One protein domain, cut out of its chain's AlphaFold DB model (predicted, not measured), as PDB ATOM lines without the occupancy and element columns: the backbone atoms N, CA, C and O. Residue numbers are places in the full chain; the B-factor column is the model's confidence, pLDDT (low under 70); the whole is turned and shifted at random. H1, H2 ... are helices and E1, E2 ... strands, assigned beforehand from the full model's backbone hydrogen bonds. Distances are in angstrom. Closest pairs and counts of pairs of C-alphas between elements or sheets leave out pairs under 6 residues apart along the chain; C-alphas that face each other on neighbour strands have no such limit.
ATOM      1  N   PRO A 132     232.459 167.788  19.925       98.12
ATOM      2  CA  PRO A 132     232.399 166.748  18.896       98.12
ATOM      3  C   PRO A 132     231.115 165.906  18.948       98.12
ATOM      4  O   PRO A 132     230.710 165.334  17.937       98.12
ATOM      5  N   VAL A 133     230.466 165.837  20.117       98.25
ATOM      6  CA  VAL A 133     229.282 165.001  20.368       98.25
ATOM      7  C   VAL A 133     227.987 165.819  20.389       98.25
ATOM      8  O   VAL A 133     226.949 165.323  19.945       98.25
ATOM      9  N   CYS A 134     228.038 167.063  20.876       96.94
ATOM     10  CA  CYS A 134     226.869 167.931  21.077       96.94
ATOM     11  C   CYS A 134     226.733 169.066  20.053       96.94
ATOM     12  O   CYS A 134     225.643 169.619  19.893       96.94
ATOM     13  N   GLY A 135     227.828 169.456  19.404       96.38
ATOM     14  CA  GLY A 135     227.933 170.711  18.662       96.38
ATOM     15  C   GLY A 135     228.024 171.933  19.590       96.38
ATOM     16  O   GLY A 135     228.087 171.770  20.806       96.38
ATOM     17  N   PRO A 136     228.046 173.163  19.046       94.75
ATOM     18  CA  PRO A 136     228.092 174.409  19.817       94.75
ATOM     19  C   PRO A 136     226.840 174.651  20.668       94.75
ATOM     20  O   PRO A 136     225.713 174.397  20.235       94.75
ATOM     21  N   ILE A 137     227.039 175.190  21.874       91.44
ATOM     22  CA  ILE A 137     225.978 175.405  22.874       91.44
ATOM     23  C   ILE A 137     224.991 176.518  22.521       91.44
ATOM     24  O   ILE A 137     223.837 176.492  22.950       91.44
ATOM     25  N   ASP A 138     225.453 177.483  21.742       89.69
ATOM     26  CA  ASP A 138     224.744 178.665  21.265       89.69
ATOM     27  C   ASP A 138     224.116 178.457  19.881       89.69
ATOM     28  O   ASP A 138     223.515 179.376  19.322       89.69
ATOM     29  N   ARG A 139     224.207 177.244  19.322       90.12
ATOM     30  CA  ARG A 139     223.668 176.964  17.996       90.12
ATOM     31  C   ARG A 139     222.154 177.186  17.954       90.12
ATOM     32  O   ARG A 139     221.377 176.428  18.541       90.12
ATOM     33  N   ALA A 140     221.742 178.148  17.133       84.44
ATOM     34  CA  ALA A 140     220.356 178.395  16.744       84.44
ATOM     35  C   ALA A 140     219.877 177.359  15.708       84.44
ATOM     36  O   ALA A 140     219.629 177.672  14.548       84.44
ATOM     37  N   MET A 141     219.819 176.091  16.114       90.12
ATOM     38  CA  MET A 141     219.314 174.986  15.301       90.12
ATOM     39  C   MET A 141     218.495 174.055  16.179       90.12
ATOM     40  O   MET A 141     218.919 173.718  17.297       90.12
ATOM     41  N   ASP A 142     217.362 173.609  15.644       89.94
ATOM     42  CA  ASP A 142     216.525 172.615  16.299       89.94
ATOM     43  C   ASP A 142     217.344 171.358  16.599       89.94
ATOM     44  O   ASP A 142     218.062 170.881  15.715       89.94
ATOM     45  N   PRO A 143     217.253 170.808  17.825       89.81
ATOM     46  CA  PRO A 143     217.971 169.603  18.221       89.81
ATOM     47  C   PRO A 143     217.920 168.476  17.189       89.81
ATOM     48  O   PRO A 143     218.926 167.834  16.933       89.81
ATOM     49  N   GLU A 144     216.783 168.286  16.527       87.81
ATOM     50  CA  GLU A 144     216.560 167.184  15.583       87.81
ATOM     51  C   GLU A 144     217.284 167.348  14.239       87.81
ATOM     52  O   GLU A 144     217.490 166.369  13.521       87.81
ATOM     53  N   SER A 145     217.678 168.572  13.887       93.06
ATOM     54  CA  SER A 145     218.422 168.867  12.657       93.06
ATOM     55  C   SER A 145     219.936 168.909  12.870       93.06
ATOM     56  O   SER A 145     220.686 169.100  11.912       93.06
ATOM     57  N   ARG A 146     220.405 168.750  14.112       96.06
ATOM     58  CA  ARG A 146     221.828 168.846  14.441       96.06
ATOM     59  C   ARG A 146     222.585 167.596  13.965       96.06
ATOM     60  O   ARG A 146     222.142 166.477  14.217       96.06
ATOM     61  N   PRO A 147     223.726 167.762  13.272       97.06
ATOM     62  CA  PRO A 147     224.450 166.653  12.657       97.06
ATOM     63  C   PRO A 147     225.331 165.858  13.631       97.06
ATOM     64  O   PRO A 147     225.933 164.865  13.212       97.06
ATOM     65  N   GLU A 148     225.474 166.284  14.886       98.06
ATOM     66  CA  GLU A 148     226.360 165.626  15.845       98.06
ATOM     67  C   GLU A 148     225.787 164.306  16.378       98.06
ATOM     68  O   GLU A 148     224.565 164.118  16.376       98.06
ATOM     69  N   PRO A 149     226.652 163.376  16.830       98.50
ATOM     70  CA  PRO A 149     226.245 162.038  17.254       98.50
ATOM     71  C   PRO A 149     225.063 162.012  18.226       98.50
ATOM     72  O   PRO A 149     224.113 161.263  17.984       98.50
ATOM     73  N   LEU A 150     225.074 162.854  19.272       98.38
ATOM     74  CA  LEU A 150     223.995 162.898  20.267       98.38
ATOM     75  C   LEU A 150     222.638 163.146  19.611       98.38
ATOM     76  O   LEU A 150     221.651 162.459  19.873       98.38
ATOM     77  N   TRP A 151     222.606 164.124  18.717       98.06
ATOM     78  CA  TRP A 151     221.387 164.596  18.094       98.06
ATOM     79  C   TRP A 151     220.916 163.702  16.949       98.06
ATOM     80  O   TRP A 151     219.717 163.478  16.805       98.06
ATOM     81  N   LYS A 152     221.839 163.081  16.210       98.25
ATOM     82  CA  LYS A 152     221.505 162.008  15.264       98.25
ATOM     83  C   LYS A 152     220.826 160.834  15.963       98.25
ATOM     84  O   LYS A 152     219.821 160.330  15.463       98.25
ATOM     85  N   PHE A 153     221.337 160.425  17.124       98.44
ATOM     86  CA  PHE A 153     220.729 159.350  17.904       98.44
ATOM     87  C   PHE A 153     219.359 159.761  18.472       98.44
ATOM     88  O   PHE A 153     218.405 158.990  18.393       98.44
ATOM     89  N   CYS A 154     219.212 161.007  18.936       98.12
ATOM     90  CA  CYS A 154     217.913 161.586  19.297       98.12
ATOM     91  C   CYS A 154     216.892 161.478  18.146       98.12
ATOM     92  O   CYS A 154     215.783 160.970  18.341       98.12
ATOM     93  N   SER A 155     217.265 161.911  16.937       97.81
ATOM     94  CA  SER A 155     216.396 161.857  15.754       97.81
ATOM     95  C   SER A 155     216.048 160.423  15.348       97.81
ATOM     96  O   SER A 155     214.900 160.158  14.987       97.81
ATOM     97  N   LEU A 156     216.990 159.482  15.474       97.56
ATOM     98  CA  LEU A 156     216.734 158.055  15.275       97.56
ATOM     99  C   LEU A 156     215.658 157.543  16.242       97.56
ATOM    100  O   LEU A 156     214.683 156.936  15.802       97.56
ATOM    101  N   LEU A 157     215.797 157.804  17.543       97.88
ATOM    102  CA  LEU A 157     214.823 157.351  18.541       97.88
ATOM    103  C   LEU A 157     213.439 157.963  18.299       97.88
ATOM    104  O   LEU A 157     212.431 157.256  18.350       97.88
ATOM    105  N   LYS A 158     213.372 159.249  17.941       97.12
ATOM    106  CA  LYS A 158     212.105 159.888  17.569       97.12
ATOM    107  C   LYS A 158     211.475 159.230  16.334       97.12
ATOM    108  O   LYS A 158     210.279 158.944  16.345       97.12
ATOM    109  N   ALA A 159     212.266 158.916  15.305       96.94
ATOM    110  CA  ALA A 159     211.796 158.211  14.108       96.94
ATOM    111  C   ALA A 159     211.311 156.777  14.401       96.94
ATOM    112  O   ALA A 159     210.456 156.258  13.687       96.94
ATOM    113  N   ARG A 160     211.811 156.149  15.474       96.94
ATOM    114  CA  ARG A 160     211.337 154.851  15.989       96.94
ATOM    115  C   ARG A 160     210.109 154.966  16.908       96.94
ATOM    116  O   ARG A 160     209.668 153.957  17.447       96.94
ATOM    117  N   GLY A 161     209.545 156.164  17.075       96.62
ATOM    118  CA  GLY A 161     208.306 156.397  17.822       96.62
ATOM    119  C   GLY A 161     208.487 156.650  19.321       96.62
ATOM    120  O   GLY A 161     207.494 156.695  20.046       96.62
ATOM    121  N   PHE A 162     209.719 156.834  19.807       97.44
ATOM    122  CA  PHE A 162     209.947 157.161  21.213       97.44
ATOM    123  C   PHE A 162     209.552 158.605  21.537       97.44
ATOM    124  O   PHE A 162     209.730 159.525  20.737       97.44
ATOM    125  N   ASN A 163     209.052 158.816  22.757       96.19
ATOM    126  CA  ASN A 163     208.749 160.144  23.279       96.19
ATOM    127  C   ASN A 163     210.034 160.812  23.792       96.19
ATOM    128  O   ASN A 163     210.460 160.558  24.923       96.19
ATOM    129  N   VAL A 164     210.644 161.639  22.942       96.81
ATOM    130  CA  VAL A 164     211.912 162.323  23.221       96.81
ATOM    131  C   VAL A 164     211.672 163.772  23.670       96.81
ATOM    132  O   VAL A 164     210.990 164.533  22.990       96.81
ATOM    133  N   ASP A 165     212.263 164.172  24.798       95.12
ATOM    134  CA  ASP A 165     212.289 165.549  25.304       95.12
ATOM    135  C   ASP A 165     213.695 166.146  25.163       95.12
ATOM    136  O   ASP A 165     214.646 165.728  25.827       95.12
ATOM    137  N   THR A 166     213.806 167.162  24.311       95.31
ATOM    138  CA  THR A 166     215.042 167.912  24.030       95.31
ATOM    139  C   THR A 166     215.011 169.331  24.608       95.31
ATOM    140  O   THR A 166     215.952 170.109  24.435       95.31
ATOM    141  N   ARG A 167     213.933 169.716  25.305       92.19
ATOM    142  CA  ARG A 167     213.704 171.111  25.703       92.19
ATOM    143  C   ARG A 167     214.710 171.565  26.752       92.19
ATOM    144  O   ARG A 167     214.772 171.012  27.850       92.19
ATOM    145  N   SER A 168     215.386 172.676  26.457       90.69
ATOM    146  CA  SER A 168     216.352 173.324  27.358       90.69
ATOM    147  C   SER A 168     217.613 172.493  27.630       90.69
ATOM    148  O   SER A 168     218.335 172.791  28.578       90.69
ATOM    149  N   TYR A 169     217.892 171.480  26.806       93.75
ATOM    150  CA  TYR A 169     219.135 170.723  26.876       93.75
ATOM    151  C   TYR A 169     220.146 171.163  25.814       93.75
ATOM    152  O   TYR A 169     219.791 171.600  24.718       93.75
ATOM    153  N   PHE A 170     221.422 171.023  26.153       94.50
ATOM    154  CA  PHE A 170     222.567 171.196  25.271       94.50
ATOM    155  C   PHE A 170     223.311 169.889  25.007       94.50
ATOM    156  O   PHE A 170     223.642 169.606  23.863       94.50
ATOM    157  N   GLY A 171     223.604 169.120  26.048       95.75
ATOM    158  CA  GLY A 171     224.364 167.878  25.915       95.75
ATOM    159  C   GLY A 171     223.644 166.714  26.561       95.75
ATOM    160  O   GLY A 171     224.272 165.811  27.103       95.75
ATOM    161  N   CYS A 172     222.320 166.771  26.564       96.62
ATOM    162  CA  CYS A 172     221.471 165.707  27.051       96.62
ATOM    163  C   CYS A 172     220.166 165.687  26.245       96.62
ATOM    164  O   CYS A 172     219.760 166.693  25.667       96.62
ATOM    165  N   PHE A 173     219.487 164.555  26.201       97.00
ATOM    166  CA  PHE A 173     218.059 164.501  25.916       97.00
ATOM    167  C   PHE A 173     217.452 163.350  26.704       97.00
ATOM    168  O   PHE A 173     218.158 162.444  27.155       97.00
ATOM    169  N   ARG A 174     216.134 163.383  26.871       96.31
ATOM    170  CA  ARG A 174     215.425 162.417  27.704       96.31
ATOM    171  C   ARG A 174     214.414 161.619  26.902       96.31
ATOM    172  O   ARG A 174     213.687 162.190  26.100       96.31
ATOM    173  N   VAL A 175     214.310 160.326  27.177       97.25
ATOM    174  CA  VAL A 175     213.241 159.461  26.669       97.25
ATOM    175  C   VAL A 175     212.368 158.996  27.825       97.25
ATOM    176  O   VAL A 175     212.863 158.501  28.838       97.25
ATOM    177  N   ASP A 176     211.060 159.178  27.673       95.81
ATOM    178  CA  ASP A 176     210.053 158.757  28.645       95.81
ATOM    179  C   ASP A 176     209.245 157.588  28.075       95.81
ATOM    180  O   ASP A 176     208.456 157.762  27.144       95.81
ATOM    181  N   THR A 177     209.451 156.397  28.636       94.56
ATOM    182  CA  THR A 177     208.722 155.172  28.278       94.56
ATOM    183  C   THR A 177     207.377 155.074  28.988       94.56
ATOM    184  O   THR A 177     206.611 154.158  28.707       94.56
ATOM    185  N   LYS A 178     207.064 155.998  29.909       90.81
ATOM    186  CA  LYS A 178     205.845 156.001  30.731       90.81
ATOM    187  C   LYS A 178     205.619 154.687  31.498       90.81
ATOM    188  O   LYS A 178     204.483 154.364  31.831       90.81
ATOM    189  N   GLY A 179     206.693 153.943  31.772       89.88
ATOM    190  CA  GLY A 179     206.638 152.627  32.411       89.88
ATOM    191  C   GLY A 179     206.137 151.491  31.508       89.88
ATOM    192  O   GLY A 179     205.813 150.422  32.020       89.88
ATOM    193  N   ASP A 180     206.053 151.694  30.190       94.56
ATOM    194  CA  ASP A 180     205.769 150.623  29.234       94.56
ATOM    195  C   ASP A 180     206.993 149.699  29.101       94.56
ATOM    196  O   ASP A 180     208.038 150.085  28.569       94.56
ATOM    197  N   LEU A 181     206.851 148.462  29.588       95.19
ATOM    198  CA  LEU A 181     207.919 147.461  29.615       95.19
ATOM    199  C   LEU A 181     208.383 147.036  28.215       95.19
ATOM    200  O   LEU A 181     209.568 146.755  28.029       95.19
ATOM    201  N   GLU A 182     207.488 147.000  27.226       96.19
ATOM    202  CA  GLU A 182     207.862 146.650  25.853       96.19
ATOM    203  C   GLU A 182     208.586 147.817  25.182       96.19
ATOM    204  O   GLU A 182     209.594 147.607  24.499       96.19
ATOM    205  N   ALA A 183     208.154 149.055  25.444       95.69
ATOM    206  CA  ALA A 183     208.891 150.240  25.010       95.69
ATOM    207  C   ALA A 183     210.297 150.285  25.635       95.69
ATOM    208  O   ALA A 183     211.271 150.538  24.928       95.69
ATOM    209  N   GLU A 184     210.439 149.982  26.928       96.38
ATOM    210  CA  GLU A 184     211.745 149.900  27.597       96.38
ATOM    211  C   GLU A 184     212.641 148.810  27.013       96.38
ATOM    212  O   GLU A 184     213.825 149.044  26.761       96.38
ATOM    213  N   LYS A 185     212.089 147.620  26.775       96.94
ATOM    214  CA  LYS A 185     212.817 146.507  26.162       96.94
ATOM    215  C   LYS A 185     213.280 146.857  24.748       96.94
ATOM    216  O   LYS A 185     214.441 146.619  24.416       96.94
ATOM    217  N   SER A 186     212.402 147.460  23.948       97.44
ATOM    218  CA  SER A 186     212.717 147.951  22.605       97.44
ATOM    219  C   SER A 186     213.817 149.015  22.646       97.44
ATOM    220  O   SER A 186     214.818 148.898  21.941       97.44
ATOM    221  N   LEU A 187     213.705 150.001  23.545       97.94
ATOM    222  CA  LEU A 187     214.719 151.041  23.721       97.94
ATOM    223  C   LEU A 187     216.080 150.442  24.087       97.94
ATOM    224  O   LEU A 187     217.087 150.793  23.484       97.94
ATOM    225  N   ARG A 188     216.121 149.499  25.033       97.56
ATOM    226  CA  ARG A 188     217.360 148.817  25.439       97.56
ATOM    227  C   ARG A 188     217.995 148.021  24.304       97.56
ATOM    228  O   ARG A 188     219.220 148.021  24.196       97.56
ATOM    229  N   ALA A 189     217.190 147.385  23.454       97.81
ATOM    230  CA  ALA A 189     217.701 146.714  22.265       97.81
ATOM    231  C   ALA A 189     218.396 147.721  21.334       97.81
ATOM    232  O   ALA A 189     219.552 147.508  20.976       97.81
ATOM    233  N   LEU A 190     217.761 148.865  21.052       97.62
ATOM    234  CA  LEU A 190     218.362 149.928  20.234       97.62
ATOM    235  C   LEU A 190     219.629 150.511  20.845       97.62
ATOM    236  O   LEU A 190     220.598 150.745  20.132       97.62
ATOM    237  N   ILE A 191     219.639 150.717  22.161       98.00
ATOM    238  CA  ILE A 191     220.836 151.154  22.879       98.00
ATOM    239  C   ILE A 191     221.985 150.172  22.634       98.00
ATOM    240  O   ILE A 191     223.103 150.594  22.365       98.00
ATOM    241  N   SER A 192     221.714 148.867  22.705       97.38
ATOM    242  CA  SER A 192     222.750 147.843  22.548       97.38
ATOM    243  C   SER A 192     223.276 147.688  21.118       97.38
ATOM    244  O   SER A 192     224.401 147.227  20.946       97.38
ATOM    245  N   THR A 193     222.489 148.053  20.099       97.62
ATOM    246  CA  THR A 193     222.833 147.797  18.690       97.62
ATOM    247  C   THR A 193     223.165 149.046  17.883       97.62
ATOM    248  O   THR A 193     223.930 148.955  16.929       97.62
ATOM    249  N   GLU A 194     222.571 150.194  18.212       98.00
ATOM    250  CA  GLU A 194     222.607 151.399  17.371       98.00
ATOM    251  C   GLU A 194     223.164 152.640  18.088       98.00
ATOM    252  O   GLU A 194     223.398 153.650  17.426       98.00
ATOM    253  N   MET A 195     223.383 152.609  19.412       98.38
ATOM    254  CA  MET A 195     223.923 153.770  20.129       98.38
ATOM    255  C   MET A 195     225.409 153.994  19.786       98.38
ATOM    256  O   MET A 195     226.218 153.084  19.983       98.38
ATOM    257  N   PRO A 196     225.794 155.197  19.318       98.19
ATOM    258  CA  PRO A 196     227.194 155.572  19.132       98.19
ATOM    259  C   PRO A 196     228.018 155.423  20.418       98.19
ATOM    260  O   PRO A 196     227.529 155.724  21.509       98.19
ATOM    261  N   ALA A 197     229.285 155.022  20.294       97.94
ATOM    262  CA  ALA A 197     230.187 154.821  21.433       97.94
ATOM    263  C   ALA A 197     230.494 156.124  22.199       97.94
ATOM    264  O   ALA A 197     230.882 156.100  23.364       97.94
ATOM    265  N   GLU A 198     230.311 157.270  21.545       98.25
ATOM    266  CA  GLU A 198     230.488 158.604  22.106       98.25
ATOM    267  C   GLU A 198     229.309 159.049  22.984       98.25
ATOM    268  O   GLU A 198     229.373 160.122  23.585       98.25
ATOM    269  N   ILE A 199     228.237 158.254  23.066       98.50
ATOM    270  CA  ILE A 199     227.056 158.507  23.892       98.50
ATOM    271  C   ILE A 199     227.017 157.494  25.034       98.50
ATOM    272  O   ILE A 199     227.303 156.311  24.872       98.50
ATOM    273  N   ASN A 200     226.621 157.970  26.203       97.88
ATOM    274  CA  ASN A 200     226.280 157.165  27.357       97.88
ATOM    275  C   ASN A 200     224.853 157.508  27.808       97.88
ATOM    276  O   ASN A 200     224.233 158.460  27.323       97.88
ATOM    277  N   TRP A 201     224.309 156.721  28.727       97.31
ATOM    278  CA  TRP A 201     222.968 156.938  29.241       97.31
ATOM    279  C   TRP A 201     222.840 156.526  30.703       97.31
ATOM    280  O   TRP A 201     223.624 155.741  31.233       97.31
ATOM    281  N   ALA A 202     221.823 157.066  31.363       94.69
ATOM    282  CA  ALA A 202     221.447 156.705  32.720       94.69
ATOM    283  C   ALA A 202     219.924 156.688  32.851       94.69
ATOM    284  O   ALA A 202     219.219 157.380  32.119       94.69
ATOM    285  N   MET A 203     219.408 155.917  33.807       90.62
ATOM    286  CA  MET A 203     218.000 156.003  34.191       90.62
ATOM    287  C   MET A 203     217.834 156.898  35.409       90.62
ATOM    288  O   MET A 203     218.468 156.675  36.438       90.62
ATOM    289  N   ASN A 204     216.937 157.873  35.305       80.19
ATOM    290  CA  ASN A 204     216.557 158.752  36.396       80.19
ATOM    291  C   ASN A 204     215.034 158.924  36.417       80.19
ATOM    292  O   ASN A 204     214.439 159.301  35.408       80.19
ATOM    293  N   LEU A 205     214.400 158.644  37.561       76.56
ATOM    294  CA  LEU A 205     212.943 158.742  37.740       76.56
ATOM    295  C   LEU A 205     212.150 157.995  36.643       76.56
ATOM    296  O   LEU A 205     211.186 158.533  36.102       76.56
ATOM    297  N   ALA A 206     212.587 156.775  36.303       83.25
ATOM    298  CA  ALA A 206     212.036 155.936  35.226       83.25
ATOM    299  C   ALA A 206     212.128 156.542  33.808       83.25
ATOM    300  O   ALA A 206     211.399 156.147  32.904       83.25
ATOM    301  N   LYS A 207     213.035 157.500  33.596       92.06
ATOM    302  CA  LYS A 207     213.313 158.107  32.289       92.06
ATOM    303  C   LYS A 207     214.767 157.878  31.910       92.06
ATOM    304  O   LYS A 207     215.625 157.804  32.785       92.06
ATOM    305  N   PHE A 208     215.034 157.763  30.618       96.31
ATOM    306  CA  PHE A 208     216.369 157.511  30.083       96.31
ATOM    307  C   PHE A 208     216.986 158.838  29.660       96.31
ATOM    308  O   PHE A 208     216.470 159.489  28.755       96.31
ATOM    309  N   ASP A 209     218.063 159.241  30.322       96.50
ATOM    310  CA  ASP A 209     218.871 160.397  29.947       96.50
ATOM    311  C   ASP A 209     220.027 159.924  29.072       96.50
ATOM    312  O   ASP A 209     220.776 159.047  29.492       96.50
ATOM    313  N   PHE A 210     220.187 160.518  27.894       97.94
ATOM    314  CA  PHE A 210     221.284 160.252  26.963       97.94
ATOM    315  C   PHE A 210     222.192 161.469  26.894       97.94
ATOM    316  O   PHE A 210     221.702 162.577  26.701       97.94
ATOM    317  N   PHE A 211     223.499 161.277  27.040       97.94
ATOM    318  CA  PHE A 211     224.492 162.349  27.140       97.94
ATOM    319  C   PHE A 211     225.852 161.870  26.604       97.94
ATOM    320  O   PHE A 211     226.055 160.668  26.462       97.94
ATOM    321  N   PRO A 212     226.810 162.756  26.282       98.38
ATOM    322  CA  PRO A 212     228.132 162.336  25.824       98.38
ATOM    323  C   PRO A 212     228.843 161.421  26.821       98.38
ATOM    324  O   PRO A 212     228.814 161.670  28.024       98.38
ATOM    325  N   ALA A 213     229.584 160.430  26.336       98.06
ATOM    326  CA  ALA A 213     230.393 159.547  27.172       98.06
ATOM    327  C   ALA A 213     231.479 160.302  27.965       98.06
ATOM    328  O   ALA A 213     231.830 159.887  29.067       98.06
ATOM    329  N   GLY A 214     231.965 161.434  27.438       97.12
ATOM    330  CA  GLY A 214     232.874 162.349  28.144       97.12
ATOM    331  C   GLY A 214     232.201 163.241  29.199       97.12
ATOM    332  O   GLY A 214     232.897 163.899  29.966       97.12
ATOM    333  N   SER A 215     230.867 163.256  29.248       96.88
ATOM    334  CA  SER A 215     230.052 163.913  30.277       96.88
ATOM    335  C   SER A 215     229.724 162.917  31.405       96.88
ATOM    336  O   SER A 215     230.447 161.945  31.599       96.88
ATOM    337  N   GLY A 216     228.661 163.112  32.181       95.81
ATOM    338  CA  GLY A 216     228.331 162.275  33.335       95.81
ATOM    339  C   GLY A 216     228.769 162.913  34.651       95.81
ATOM    340  O   GLY A 216     229.793 163.594  34.724       95.81
ATOM    341  N   LYS A 217     228.019 162.638  35.730       95.44
ATOM    342  CA  LYS A 217     228.336 163.147  37.077       95.44
ATOM    343  C   LYS A 217     229.765 162.791  37.502       95.44
ATOM    344  O   LYS A 217     230.465 163.639  38.034       95.44
ATOM    345  N   GLN A 218     230.210 161.565  37.225       96.56
ATOM    346  CA  GLN A 218     231.557 161.105  37.572       96.56
ATOM    347  C   GLN A 218     232.654 161.894  36.846       96.56
ATOM    348  O   GLN A 218     233.614 162.311  37.484       96.56
TER     349      GLN A 218
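This is residues 132 to 218 of the 224 residues of the protein "Hypothetical protein" of Chrysotila carterae (UniProt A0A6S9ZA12). Look for a small antiparallel sheet in the order E1, E3, E2, with helices H1 and H2 over one face and no named helix on the other. Residues 132 to 148 make a long loop with no named element, its far part at the opposite end of the longest axis from the start of H2. The 87 printed residues, under half of them in named elements, run H1, E1, H2, E2, E3; the class is mixed. The whole is compact, radius of gyration of the C-alphas 12.2 A, spanning 36 by 29 by 24 A.

Past residue 148, find H1, residues 149 to 159, on the sheet of E1, residues 173 to 176, E3, residues 207 to 212, and E2, residues 199 to 204. H1 lies over E1 and E3 at a height of 9.5 A, along the strands; the closest C-alphas of H1 and E2 are those of Leu 150 and Ile 199, 6.5 A apart. H2, residues 181 to 194, is on the same face at 10.9 A, giving two layers, helices on one face of a sheet; H1 and H2 are near each other. E1, H2 and E2 form a split strand-helix-strand unit, two same-way strands with E3 between them, its crossover right-handed. For E1 and E3, check N 175 and O 208, 2.8 A; for the hairpin E2 and E3, N 202 and O 209, 2.9 A. In H1 and H2 every O i to N i+4 pair is within hydrogen-bond range.

Find C-alpha 149 at (226.245, 162.038, 17.254); from there H1 runs 15.3 A to residue 159. E1 covers 10.2 A, H2 19.5 A and E2 16.3 A. E3 runs 16.7 A to C-alpha 212 at (228.132, 162.336, 25.824).

The C-alphas farthest apart, of Asp 138 and Glu 182, are 36.5 A apart. The printed part has no cut; H1 to E1 is a long link, and no printed residue is under 70 in pLDDT.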